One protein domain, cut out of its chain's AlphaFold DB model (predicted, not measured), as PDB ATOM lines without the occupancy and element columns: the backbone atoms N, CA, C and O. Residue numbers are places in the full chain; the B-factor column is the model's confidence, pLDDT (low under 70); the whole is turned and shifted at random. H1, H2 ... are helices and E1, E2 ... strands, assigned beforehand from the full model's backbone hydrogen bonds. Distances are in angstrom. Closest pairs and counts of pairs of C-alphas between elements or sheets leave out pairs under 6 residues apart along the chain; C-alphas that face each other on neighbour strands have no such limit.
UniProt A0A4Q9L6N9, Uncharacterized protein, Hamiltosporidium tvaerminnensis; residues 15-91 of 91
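AT A GLANCE: This is residues 15 to 91 of the 91 residues of an uncharacterized protein of Hamiltosporidium tvaerminnensis (UniProt A0A4Q9L6N9). A twisted four-stranded sheet makes a wall; H2 covers E4 on one face, and H1, off the sheet, meets H2. The 77 printed residues, of mixed class, hold E1 E2 E3 H1 E4 H2; the mixed sheet runs E1 E2 E3 E4. It is compact, radius of gyration of the C-alphas 12.0 A, spanning 34 by 22 by 19 A.

IN THESE COORDINATES: Find E1, residues 15 to 18, from C-alpha 15 at (290.942, 380.242, 278.377); then E2, 21 to 29, 25.0 A; E3, 33 to 40; H1, 49 to 58; E4, 66 to 72. H2, 76 to 90, 21.9 A, ends at (284.656, 379.231, 298.562).

HOW THE PARTS SIT: E1 E2 E3 form a meander, antiparallel neighbours in turn: see N 16 and O 23, 3.0 A; N 26 and O 37, 2.9 A. E3, H1, E4 form a right-handed strand-helix-strand unit, its strands parallel: N 36 and O 68, 2.9 A. H2 is over E4, height over the sheet 9.5 A. H1 touches H2's residues 85 to 89 alone, closest C-alphas Thr 49 and Thr 85, 5.8 A, at a steep tilt of 46 degrees. Within hydrogen-bond range are every O i to N i+4 pair in H1, 9 of 11 in H2.

THE WHOLE: The printed part has no cut; 36 residues are under pLDDT 70.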
ATOM      1  N   GLU A  15     292.003 380.979 279.031       85.06
ATOM      2  CA  GLU A  15     290.942 380.242 278.377       85.06
ATOM      3  C   GLU A  15     291.216 378.750 278.536       85.06
ATOM      4  O   GLU A  15     292.362 378.300 278.464       85.06
ATOM      5  N   THR A  16     290.164 377.983 278.791       80.75
ATOM      6  CA  THR A  16     290.220 376.525 278.832       80.75
ATOM      7  C   THR A  16     288.936 375.948 278.268       80.75
ATOM      8  O   THR A  16     287.865 376.544 278.385       80.75
ATOM      9  N   GLU A  17     289.028 374.759 277.695       80.75
ATOM     10  CA  GLU A  17     287.855 373.996 277.296       80.75
ATOM     11  C   GLU A  17     287.350 373.177 278.490       80.75
ATOM     12  O   GLU A  17     288.120 372.484 279.157       80.75
ATOM     13  N   ILE A  18     286.055 373.278 278.789       76.00
ATOM     14  CA  ILE A  18     285.372 372.496 279.821       76.00
ATOM     15  C   ILE A  18     284.250 371.727 279.124       76.00
ATOM     16  O   ILE A  18     283.249 372.320 278.733       76.00
ATOM     17  N   PHE A  19     284.432 370.414 278.941       73.94
ATOM     18  CA  PHE A  19     283.482 369.534 278.238       73.94
ATOM     19  C   PHE A  19     283.058 370.056 276.849       73.94
ATOM     20  O   PHE A  19     281.868 370.125 276.546       73.94
ATOM     21  N   GLY A  20     284.008 370.467 276.003       76.62
ATOM     22  CA  GLY A  20     283.691 371.023 274.682       76.62
ATOM     23  C   GLY A  20     283.265 372.492 274.689       76.62
ATOM     24  O   GLY A  20     283.012 373.056 273.627       76.62
ATOM     25  N   VAL A  21     283.178 373.133 275.862       80.31
ATOM     26  CA  VAL A  21     282.821 374.550 275.987       80.31
ATOM     27  C   VAL A  21     284.050 375.388 276.311       80.31
ATOM     28  O   VAL A  21     284.601 375.312 277.414       80.31
ATOM     29  N   ASN A  22     284.423 376.267 275.382       83.69
ATOM     30  CA  ASN A  22     285.431 377.290 275.640       83.69
ATOM     31  C   ASN A  22     284.955 378.230 276.748       83.69
ATOM     32  O   ASN A  22     283.918 378.894 276.649       83.69
ATOM     33  N   THR A  23     285.738 378.257 277.818       81.75
ATOM     34  CA  THR A  23     285.462 379.001 279.035       81.75
ATOM     35  C   THR A  23     286.604 379.959 279.304       81.75
ATOM     36  O   THR A  23     287.759 379.560 279.452       81.75
ATOM     37  N   HIS A  24     286.262 381.237 279.384       86.62
ATOM     38  CA  HIS A  24     287.196 382.314 279.677       86.62
ATOM     39  C   HIS A  24     287.109 382.644 281.156       86.62
ATOM     40  O   HIS A  24     286.026 382.935 281.670       86.62
ATOM     41  N   PHE A  25     288.255 382.644 281.820       83.19
ATOM     42  CA  PHE A  25     288.386 383.004 283.219       83.19
ATOM     43  C   PHE A  25     289.289 384.218 283.357       83.19
ATOM     44  O   PHE A  25     290.423 384.231 282.883       83.19
ATOM     45  N   ARG A  26     288.808 385.219 284.093       87.56
ATOM     46  CA  ARG A  26     289.627 386.353 284.521       87.56
ATOM     47  C   ARG A  26     289.557 386.468 286.024       87.56
ATOM     48  O   ARG A  26     288.473 386.503 286.595       87.56
ATOM     49  N   VAL A  27     290.708 386.521 286.668       82.38
ATOM     50  CA  VAL A  27     290.814 386.556 288.121       82.38
ATOM     51  C   VAL A  27     291.665 387.741 288.526       82.38
ATOM     52  O   VAL A  27     292.823 387.848 288.127       82.38
ATOM     53  N   LEU A  28     291.086 388.621 289.336       86.12
ATOM     54  CA  LEU A  28     291.771 389.739 289.963       86.12
ATOM     55  C   LEU A  28     291.837 389.483 291.468       86.12
ATOM     56  O   LEU A  28     290.832 389.556 292.172       86.12
ATOM     57  N   GLU A  29     293.027 389.182 291.962       82.94
ATOM     58  CA  GLU A  29     293.313 389.041 293.385       82.94
ATOM     59  C   GLU A  29     293.884 390.359 293.907       82.94
ATOM     60  O   GLU A  29     294.900 390.853 293.422       82.94
ATOM     61  N   THR A  30     293.237 390.915 294.921       84.19
ATOM     62  CA  THR A  30     293.731 392.048 295.707       84.19
ATOM     63  C   THR A  30     294.097 391.556 297.108       84.19
ATOM     64  O   THR A  30     293.988 390.373 297.409       84.19
ATOM     65  N   SER A  31     294.506 392.454 298.000       81.00
ATOM     66  CA  SER A  31     294.787 392.097 299.396       81.00
ATOM     67  C   SER A  31     293.557 391.749 300.238       81.00
ATOM     68  O   SER A  31     293.710 391.310 301.373       81.00
ATOM     69  N   THR A  32     292.351 392.018 299.737       82.12
ATOM     70  CA  THR A  32     291.100 391.885 300.507       82.12
ATOM     71  C   THR A  32     289.996 391.174 299.736       82.12
ATOM     72  O   THR A  32     289.097 390.600 300.346       82.12
ATOM     73  N   HIS A  33     290.057 391.213 298.407       84.12
ATOM     74  CA  HIS A  33     289.035 390.684 297.520       84.12
ATOM     75  C   HIS A  33     289.645 389.823 296.428       84.12
ATOM     76  O   HIS A  33     290.718 390.130 295.903       84.12
ATOM     77  N   LEU A  34     288.884 388.820 296.028       80.75
ATOM     78  CA  LEU A  34     289.100 388.058 294.820       80.75
ATOM     79  C   LEU A  34     287.898 388.265 293.902       80.75
ATOM     80  O   LEU A  34     286.772 387.903 294.247       80.75
ATOM     81  N   PHE A  35     288.152 388.830 292.729       84.06
ATOM     82  CA  PHE A  35     287.154 388.978 291.684       84.06
ATOM     83  C   PHE A  35     287.367 387.880 290.649       84.06
ATOM     84  O   PHE A  35     288.447 387.792 290.068       84.06
ATOM     85  N   ILE A  36     286.354 387.052 290.418       79.75
ATOM     86  CA  ILE A  36     286.371 386.000 289.400       79.75
ATOM     87  C   ILE A  36     285.350 386.382 288.334       79.75
ATOM     88  O   ILE A  36     284.182 386.596 288.634       79.75
ATOM     89  N   TYR A  37     285.775 386.466 287.085       85.44
ATOM     90  CA  TYR A  37     284.903 386.591 285.931       85.44
ATOM     91  C   TYR A  37     284.958 385.297 285.134       85.44
ATOM     92  O   TYR A  37     286.042 384.809 284.814       85.44
ATOM     93  N   ILE A  38     283.784 384.762 284.818       81.62
ATOM     94  CA  ILE A  38     283.620 383.538 284.043       81.62
ATOM     95  C   ILE A  38     282.749 383.865 282.838       81.62
ATOM     96  O   ILE A  38     281.648 384.394 282.988       81.62
ATOM     97  N   SER A  39     283.219 383.544 281.641       85.38
ATOM     98  CA  SER A  39     282.442 383.696 280.414       85.38
ATOM     99  C   SER A  39     282.420 382.388 279.651       85.38
ATOM    100  O   SER A  39     283.468 381.856 279.291       85.38
ATOM    101  N   GLN A  40     281.215 381.892 279.386       81.31
ATOM    102  CA  GLN A  40     280.983 380.710 278.564       81.31
ATOM    103  C   GLN A  40     280.090 381.105 277.398       81.31
ATOM    104  O   GLN A  40     278.981 381.598 277.597       81.31
ATOM    105  N   ASN A  41     280.559 380.865 276.174       75.00
ATOM    106  CA  ASN A  41     279.754 381.084 274.974       75.00
ATOM    107  C   ASN A  41     278.965 379.816 274.601       75.00
ATOM    108  O   ASN A  41     279.008 379.354 273.464       75.00
ATOM    109  N   ALA A  42     278.274 379.231 275.581       70.38
ATOM    110  CA  ALA A  42     277.429 378.056 275.400       70.38
ATOM    111  C   ALA A  42     275.993 378.340 275.866       70.38
ATOM    112  O   ALA A  42     275.798 379.192 276.737       70.38
ATOM    113  N   PRO A  43     274.983 377.659 275.286       67.75
ATOM    114  CA  PRO A  43     273.596 377.757 275.745       67.75
ATOM    115  C   PRO A  43     273.451 377.280 277.191       67.75
ATOM    116  O   PRO A  43     272.861 377.969 278.015       67.75
ATOM    117  N   GLU A  44     274.082 376.150 277.513       66.81
ATOM    118  CA  GLU A  44     274.108 375.597 278.860       66.81
ATOM    119  C   GLU A  44     275.388 375.988 279.599       66.81
ATOM    120  O   GLU A  44     276.483 376.028 279.037       66.81
ATOM    121  N   THR A  45     275.256 376.250 280.899       65.31
ATOM    122  CA  THR A  45     276.403 376.536 281.766       65.31
ATOM    123  C   THR A  45     277.002 375.243 282.298       65.31
ATOM    124  O   THR A  45     276.404 374.555 283.135       65.31
ATOM    125  N   VAL A  46     278.211 374.937 281.834       66.44
ATOM    126  CA  VAL A  46     278.979 373.764 282.253       66.44
ATOM    127  C   VAL A  46     280.079 374.234 283.194       66.44
ATOM    128  O   VAL A  46     281.235 374.395 282.816       66.44
ATOM    129  N   LEU A  47     279.699 374.522 284.437       64.06
ATOM    130  CA  LEU A  47     280.645 374.862 285.497       64.06
ATOM    131  C   LEU A  47     280.711 373.699 286.466       64.06
ATOM    132  O   LEU A  47     279.794 373.483 287.259       64.06
ATOM    133  N   TYR A  48     281.792 372.934 286.361       64.38
ATOM    134  CA  TYR A  48     282.041 371.825 287.260       64.38
ATOM    135  C   TYR A  48     282.905 372.277 288.429       64.38
ATOM    136  O   TYR A  48     283.967 372.879 288.254       64.38
ATOM    137  N   THR A  49     282.428 371.953 289.624       62.31
ATOM    138  CA  THR A  49     282.995 372.354 290.907       62.31
ATOM    139  C   THR A  49     284.466 371.950 290.999       62.31
ATOM    140  O   THR A  49     285.294 372.777 291.351       62.31
ATOM    141  N   SER A  50     284.832 370.734 290.577       63.66
ATOM    142  CA  SER A  50     286.216 370.241 290.671       63.66
ATOM    143  C   SER A  50     287.218 371.023 289.818       63.66
ATOM    144  O   SER A  50     288.259 371.389 290.336       63.66
ATOM    145  N   ILE A  51     286.907 371.365 288.563       66.56
ATOM    146  CA  ILE A  51     287.851 372.083 287.679       66.56
ATOM    147  C   ILE A  51     288.132 373.488 288.221       66.56
ATOM    148  O   ILE A  51     289.275 373.939 288.262       66.56
ATOM    149  N   ILE A  52     287.080 374.174 288.675       67.62
ATOM    150  CA  ILE A  52     287.216 375.492 289.294       67.62
ATOM    151  C   ILE A  52     287.950 375.352 290.635       67.62
ATOM    152  O   ILE A  52     288.850 376.138 290.905       67.62
ATOM    153  N   SER A  53     287.641 374.330 291.439       66.75
ATOM    154  CA  SER A  53     288.342 374.030 292.697       66.75
ATOM    155  C   SER A  53     289.835 373.825 292.491       66.75
ATOM    156  O   SER A  53     290.640 374.480 293.144       66.75
ATOM    157  N   ASP A  54     290.207 372.939 291.570       70.12
ATOM    158  CA  ASP A  54     291.589 372.581 291.273       70.12
ATOM    159  C   ASP A  54     292.350 373.802 290.766       70.12
ATOM    160  O   ASP A  54     293.492 374.044 291.165       70.12
ATOM    161  N   PHE A  55     291.692 374.645 289.966       68.69
ATOM    162  CA  PHE A  55     292.251 375.921 289.557       68.69
ATOM    163  C   PHE A  55     292.485 376.857 290.754       68.69
ATOM    164  O   PHE A  55     293.613 377.317 290.954       68.69
ATOM    165  N   LEU A  56     291.460 377.119 291.571       67.56
ATOM    166  CA  LEU A  56     291.567 378.014 292.727       67.56
ATOM    167  C   LEU A  56     292.636 377.520 293.720       67.56
ATOM    168  O   LEU A  56     293.441 378.310 294.227       67.56
ATOM    169  N   TYR A  57     292.695 376.204 293.926       68.81
ATOM    170  CA  TYR A  57     293.667 375.528 294.776       68.81
ATOM    171  C   TYR A  57     295.092 375.633 294.215       68.81
ATOM    172  O   TYR A  57     296.007 376.047 294.930       68.81
ATOM    173  N   SER A  58     295.290 375.354 292.920       68.88
ATOM    174  CA  SER A  58     296.601 375.449 292.254       68.88
ATOM    175  C   SER A  58     297.206 376.855 292.336       68.88
ATOM    176  O   SER A  58     298.426 377.022 292.391       68.88
ATOM    177  N   ARG A  59     296.351 377.881 292.403       64.88
ATOM    178  CA  ARG A  59     296.746 379.290 292.500       64.88
ATOM    179  C   ARG A  59     296.933 379.784 293.936       64.88
ATOM    180  O   ARG A  59     297.330 380.936 294.112       64.88
ATOM    181  N   LYS A  60     296.731 378.922 294.944       65.88
ATOM    182  CA  LYS A  60     296.828 379.247 296.382       65.88
ATOM    183  C   LYS A  60     295.972 380.456 296.763       65.88
ATOM    184  O   LYS A  60     296.403 381.309 297.542       65.88
ATOM    185  N   ILE A  61     294.789 380.560 296.166       63.97
ATOM    186  CA  ILE A  61     293.878 381.666 296.436       63.97
ATOM    187  C   ILE A  61     293.434 381.570 297.898       63.97
ATOM    188  O   ILE A  61     292.968 380.526 298.351       63.97
ATOM    189  N   LYS A  62     293.656 382.647 298.659       61.38
ATOM    190  CA  LYS A  62     293.396 382.676 300.102       61.38
ATOM    191  C   LYS A  62     291.897 382.640 300.386       61.38
ATOM    192  O   LYS A  62     291.153 383.433 299.816       61.38
ATOM    193  N   LYS A  63     291.488 381.772 301.315       61.84
ATOM    194  CA  LYS A  63     290.090 381.615 301.755       61.84
ATOM    195  C   LYS A  63     289.530 382.854 302.462       61.84
ATOM    196  O   LYS A  63     288.326 383.054 302.509       61.84
ATOM    197  N   ASP A  64     290.410 383.680 303.006       69.81
ATOM    198  CA  ASP A  64     290.109 384.851 303.828       69.81
ATOM    199  C   ASP A  64     289.805 386.117 303.001       69.81
ATOM    200  O   ASP A  64     289.460 387.163 303.556       69.81
ATOM    201  N   HIS A  65     289.876 386.038 301.667       73.88
ATOM    202  CA  HIS A  65     289.427 387.120 300.795       73.88
ATOM    203  C   HIS A  65     287.909 387.109 300.603       73.88
ATOM    204  O   HIS A  65     287.266 386.068 300.492       73.88
ATOM    205  N   LYS A  66     287.325 388.303 300.481       79.31
ATOM    206  CA  LYS A  66     285.940 388.443 300.030       79.31
ATOM    207  C   LYS A  66     285.847 388.062 298.556       79.31
ATOM    208  O   LYS A  66     286.579 388.596 297.725       79.31
ATOM    209  N   HIS A  67     284.918 387.175 298.230       76.19
ATOM    210  CA  HIS A  67     284.735 386.690 296.870       76.19
ATOM    211  C   HIS A  67     283.643 387.475 296.149       76.19
ATOM    212  O   HIS A  67     282.532 387.621 296.653       76.19
ATOM    213  N   VAL A  68     283.960 387.963 294.954       79.50
ATOM    214  CA  VAL A  68     283.007 388.616 294.055       79.50
ATOM    215  C   VAL A  68     283.070 387.893 292.723       79.50
ATOM    216  O   VAL A  68     284.148 387.755 292.146       79.50
ATOM    217  N   VAL A  69     281.927 387.415 292.231       77.38
ATOM    218  CA  VAL A  69     281.891 386.628 290.997       77.38
ATOM    219  C   VAL A  69     280.961 387.257 289.974       77.38
ATOM    220  O   VAL A  69     279.816 387.589 290.270       77.38
ATOM    221  N   PHE A  70     281.485 387.415 288.766       79.31
ATOM    222  CA  PHE A  70     280.788 387.904 287.592       79.31
ATOM    223  C   PHE A  70     280.685 386.776 286.574       79.31
ATOM    224  O   PHE A  70     281.655 386.056 286.327       79.31
ATOM    225  N   CYS A  71     279.518 386.626 285.955       78.19
ATOM    226  CA  CYS A  71     279.301 385.598 284.949       78.19
ATOM    227  C   CYS A  71     278.663 386.204 283.706       78.19
ATOM    228  O   CYS A  71     277.645 386.885 283.800       78.19
ATOM    229  N   SER A  72     279.257 385.930 282.549       81.75
ATOM    230  CA  SER A  72     278.644 386.171 281.248       81.75
ATOM    231  C   SER A  72     278.133 384.838 280.721       81.75
ATOM    232  O   SER A  72     278.914 383.999 280.267       81.75
ATOM    233  N   LEU A  73     276.823 384.638 280.843       76.69
ATOM    234  CA  LEU A  73     276.114 383.427 280.438       76.69
ATOM    235  C   LEU A  73     275.133 383.779 279.323       76.69
ATOM    236  O   LEU A  73     274.556 384.868 279.328       76.69
ATOM    237  N   LYS A  74     274.914 382.850 278.392       76.62
ATOM    238  CA  LYS A  74     273.947 383.042 277.304       76.62
ATOM    239  C   LYS A  74     272.503 383.045 277.811       76.62
ATOM    240  O   LYS A  74     271.686 383.814 277.316       76.62
ATOM    241  N   GLU A  75     272.214 382.224 278.821       75.12
ATOM    242  CA  GLU A  75     270.888 382.106 279.428       75.12
ATOM    243  C   GLU A  75     270.931 382.466 280.930       75.12
ATOM    244  O   GLU A  75     271.644 381.817 281.704       75.12
ATOM    245  N   PRO A  76     270.166 383.484 281.384       69.44
ATOM    246  CA  PRO A  76     270.218 383.983 282.765       69.44
ATOM    247  C   PRO A  76     269.844 382.946 283.828       69.44
ATOM    248  O   PRO A  76     270.316 383.019 284.962       69.44
ATOM    249  N   GLN A  77     269.008 381.967 283.471       70.06
ATOM    250  CA  GLN A  77     268.513 380.923 284.379       70.06
ATOM    251  C   GLN A  77     269.615 380.058 284.999       70.06
ATOM    252  O   GLN A  77     269.390 379.395 286.008       70.06
ATOM    253  N   HIS A  78     270.819 380.076 284.429       69.06
ATOM    254  CA  HIS A  78     271.945 379.319 284.949       69.06
ATOM    255  C   HIS A  78     272.749 380.054 286.025       69.06
ATOM    256  O   HIS A  78     273.569 379.421 286.688       69.06
ATOM    257  N   LEU A  79     272.488 381.346 286.258       67.06
ATOM    258  CA  LEU A  79     273.186 382.149 287.264       67.06
ATOM    259  C   LEU A  79     273.121 381.511 288.659       67.06
ATOM    260  O   LEU A  79     274.138 381.412 289.337       67.06
ATOM    261  N   SER A  80     271.948 381.009 289.053       68.31
ATOM    262  CA  SER A  80     271.732 380.337 290.342       68.31
ATOM    263  C   SER A  80     272.629 379.109 290.518       68.31
ATOM    264  O   SER A  80     273.204 378.905 291.588       68.31
ATOM    265  N   LYS A  81     272.816 378.323 289.452       69.25
ATOM    266  CA  LYS A  81     273.701 377.154 289.434       69.25
ATOM    267  C   LYS A  81     275.161 377.571 289.617       69.25
ATOM    268  O   LYS A  81     275.878 376.943 290.388       69.25
ATOM    269  N   VAL A  82     275.578 378.663 288.976       68.06
ATOM    270  CA  VAL A  82     276.933 379.212 289.134       68.06
ATOM    271  C   VAL A  82     277.168 379.699 290.559       68.06
ATOM    272  O   VAL A  82     278.170 379.338 291.173       68.06
ATOM    273  N   THR A  83     276.223 380.463 291.111       69.00
ATOM    274  CA  THR A  83     276.296 380.972 292.483       69.00
ATOM    275  C   THR A  83     276.422 379.838 293.498       69.00
ATOM    276  O   THR A  83     277.278 379.918 294.375       69.00
ATOM    277  N   LEU A  84     275.635 378.764 293.367       69.38
ATOM    278  CA  LEU A  84     275.701 377.607 294.269       69.38
ATOM    279  C   LEU A  84     277.042 376.871 294.178       69.38
ATOM    280  O   LEU A  84     277.650 376.580 295.208       69.38
ATOM    281  N   THR A  85     277.530 376.615 292.962       69.56
ATOM    282  CA  THR A  85     278.832 375.969 292.735       69.56
ATOM    283  C   THR A  85     279.967 376.779 293.360       69.56
ATOM    284  O   THR A  85     280.838 376.219 294.018       69.56
ATOM    285  N   LEU A  86     279.950 378.103 293.202       69.00
ATOM    286  CA  LEU A  86     280.985 378.984 293.742       69.00
ATOM    287  C   LEU A  86     280.891 379.145 295.256       69.00
ATOM    288  O   LEU A  86     281.922 379.132 295.918       69.00
ATOM    289  N   LEU A  87     279.683 379.258 295.814       67.19
ATOM    290  CA  LEU A  87     279.492 379.281 297.265       67.19
ATOM    291  C   LEU A  87     280.077 378.026 297.909       67.19
ATOM    292  O   LEU A  87     280.803 378.149 298.885       67.19
ATOM    293  N   HIS A  88     279.829 376.850 297.324       68.00
ATOM    294  CA  HIS A  88     280.365 375.583 297.822       68.00
ATOM    295  C   HIS A  88     281.899 375.489 297.733       68.00
ATOM    296  O   HIS A  88     282.526 374.853 298.571       68.00
ATOM    297  N   LEU A  89     282.510 376.111 296.722       65.44
ATOM    298  CA  LEU A  89     283.966 376.103 296.527       65.44
ATOM    299  C   LEU A  89     284.727 377.041 297.453       65.44
ATOM    300  O   LEU A  89     285.920 376.854 297.693       65.44
ATOM    301  N   LEU A  90     284.051 378.097 297.882       63.69
ATOM    302  CA  LEU A  90     284.656 379.231 298.562       63.69
ATOM    303  C   LEU A  90     284.320 379.265 300.061       63.69
ATOM    304  O   LEU A  90     284.925 380.055 300.786       63.69
ATOM    305  N   SER A  91     283.390 378.413 300.513       60.97
ATOM    306  CA  SER A  91     283.167 378.023 301.914       60.97
ATOM    307  C   SER A  91     284.205 376.997 302.378       60.97
ATOM    308  O   SER A  91     284.854 377.207 303.426       60.97
TER     309      SER A  91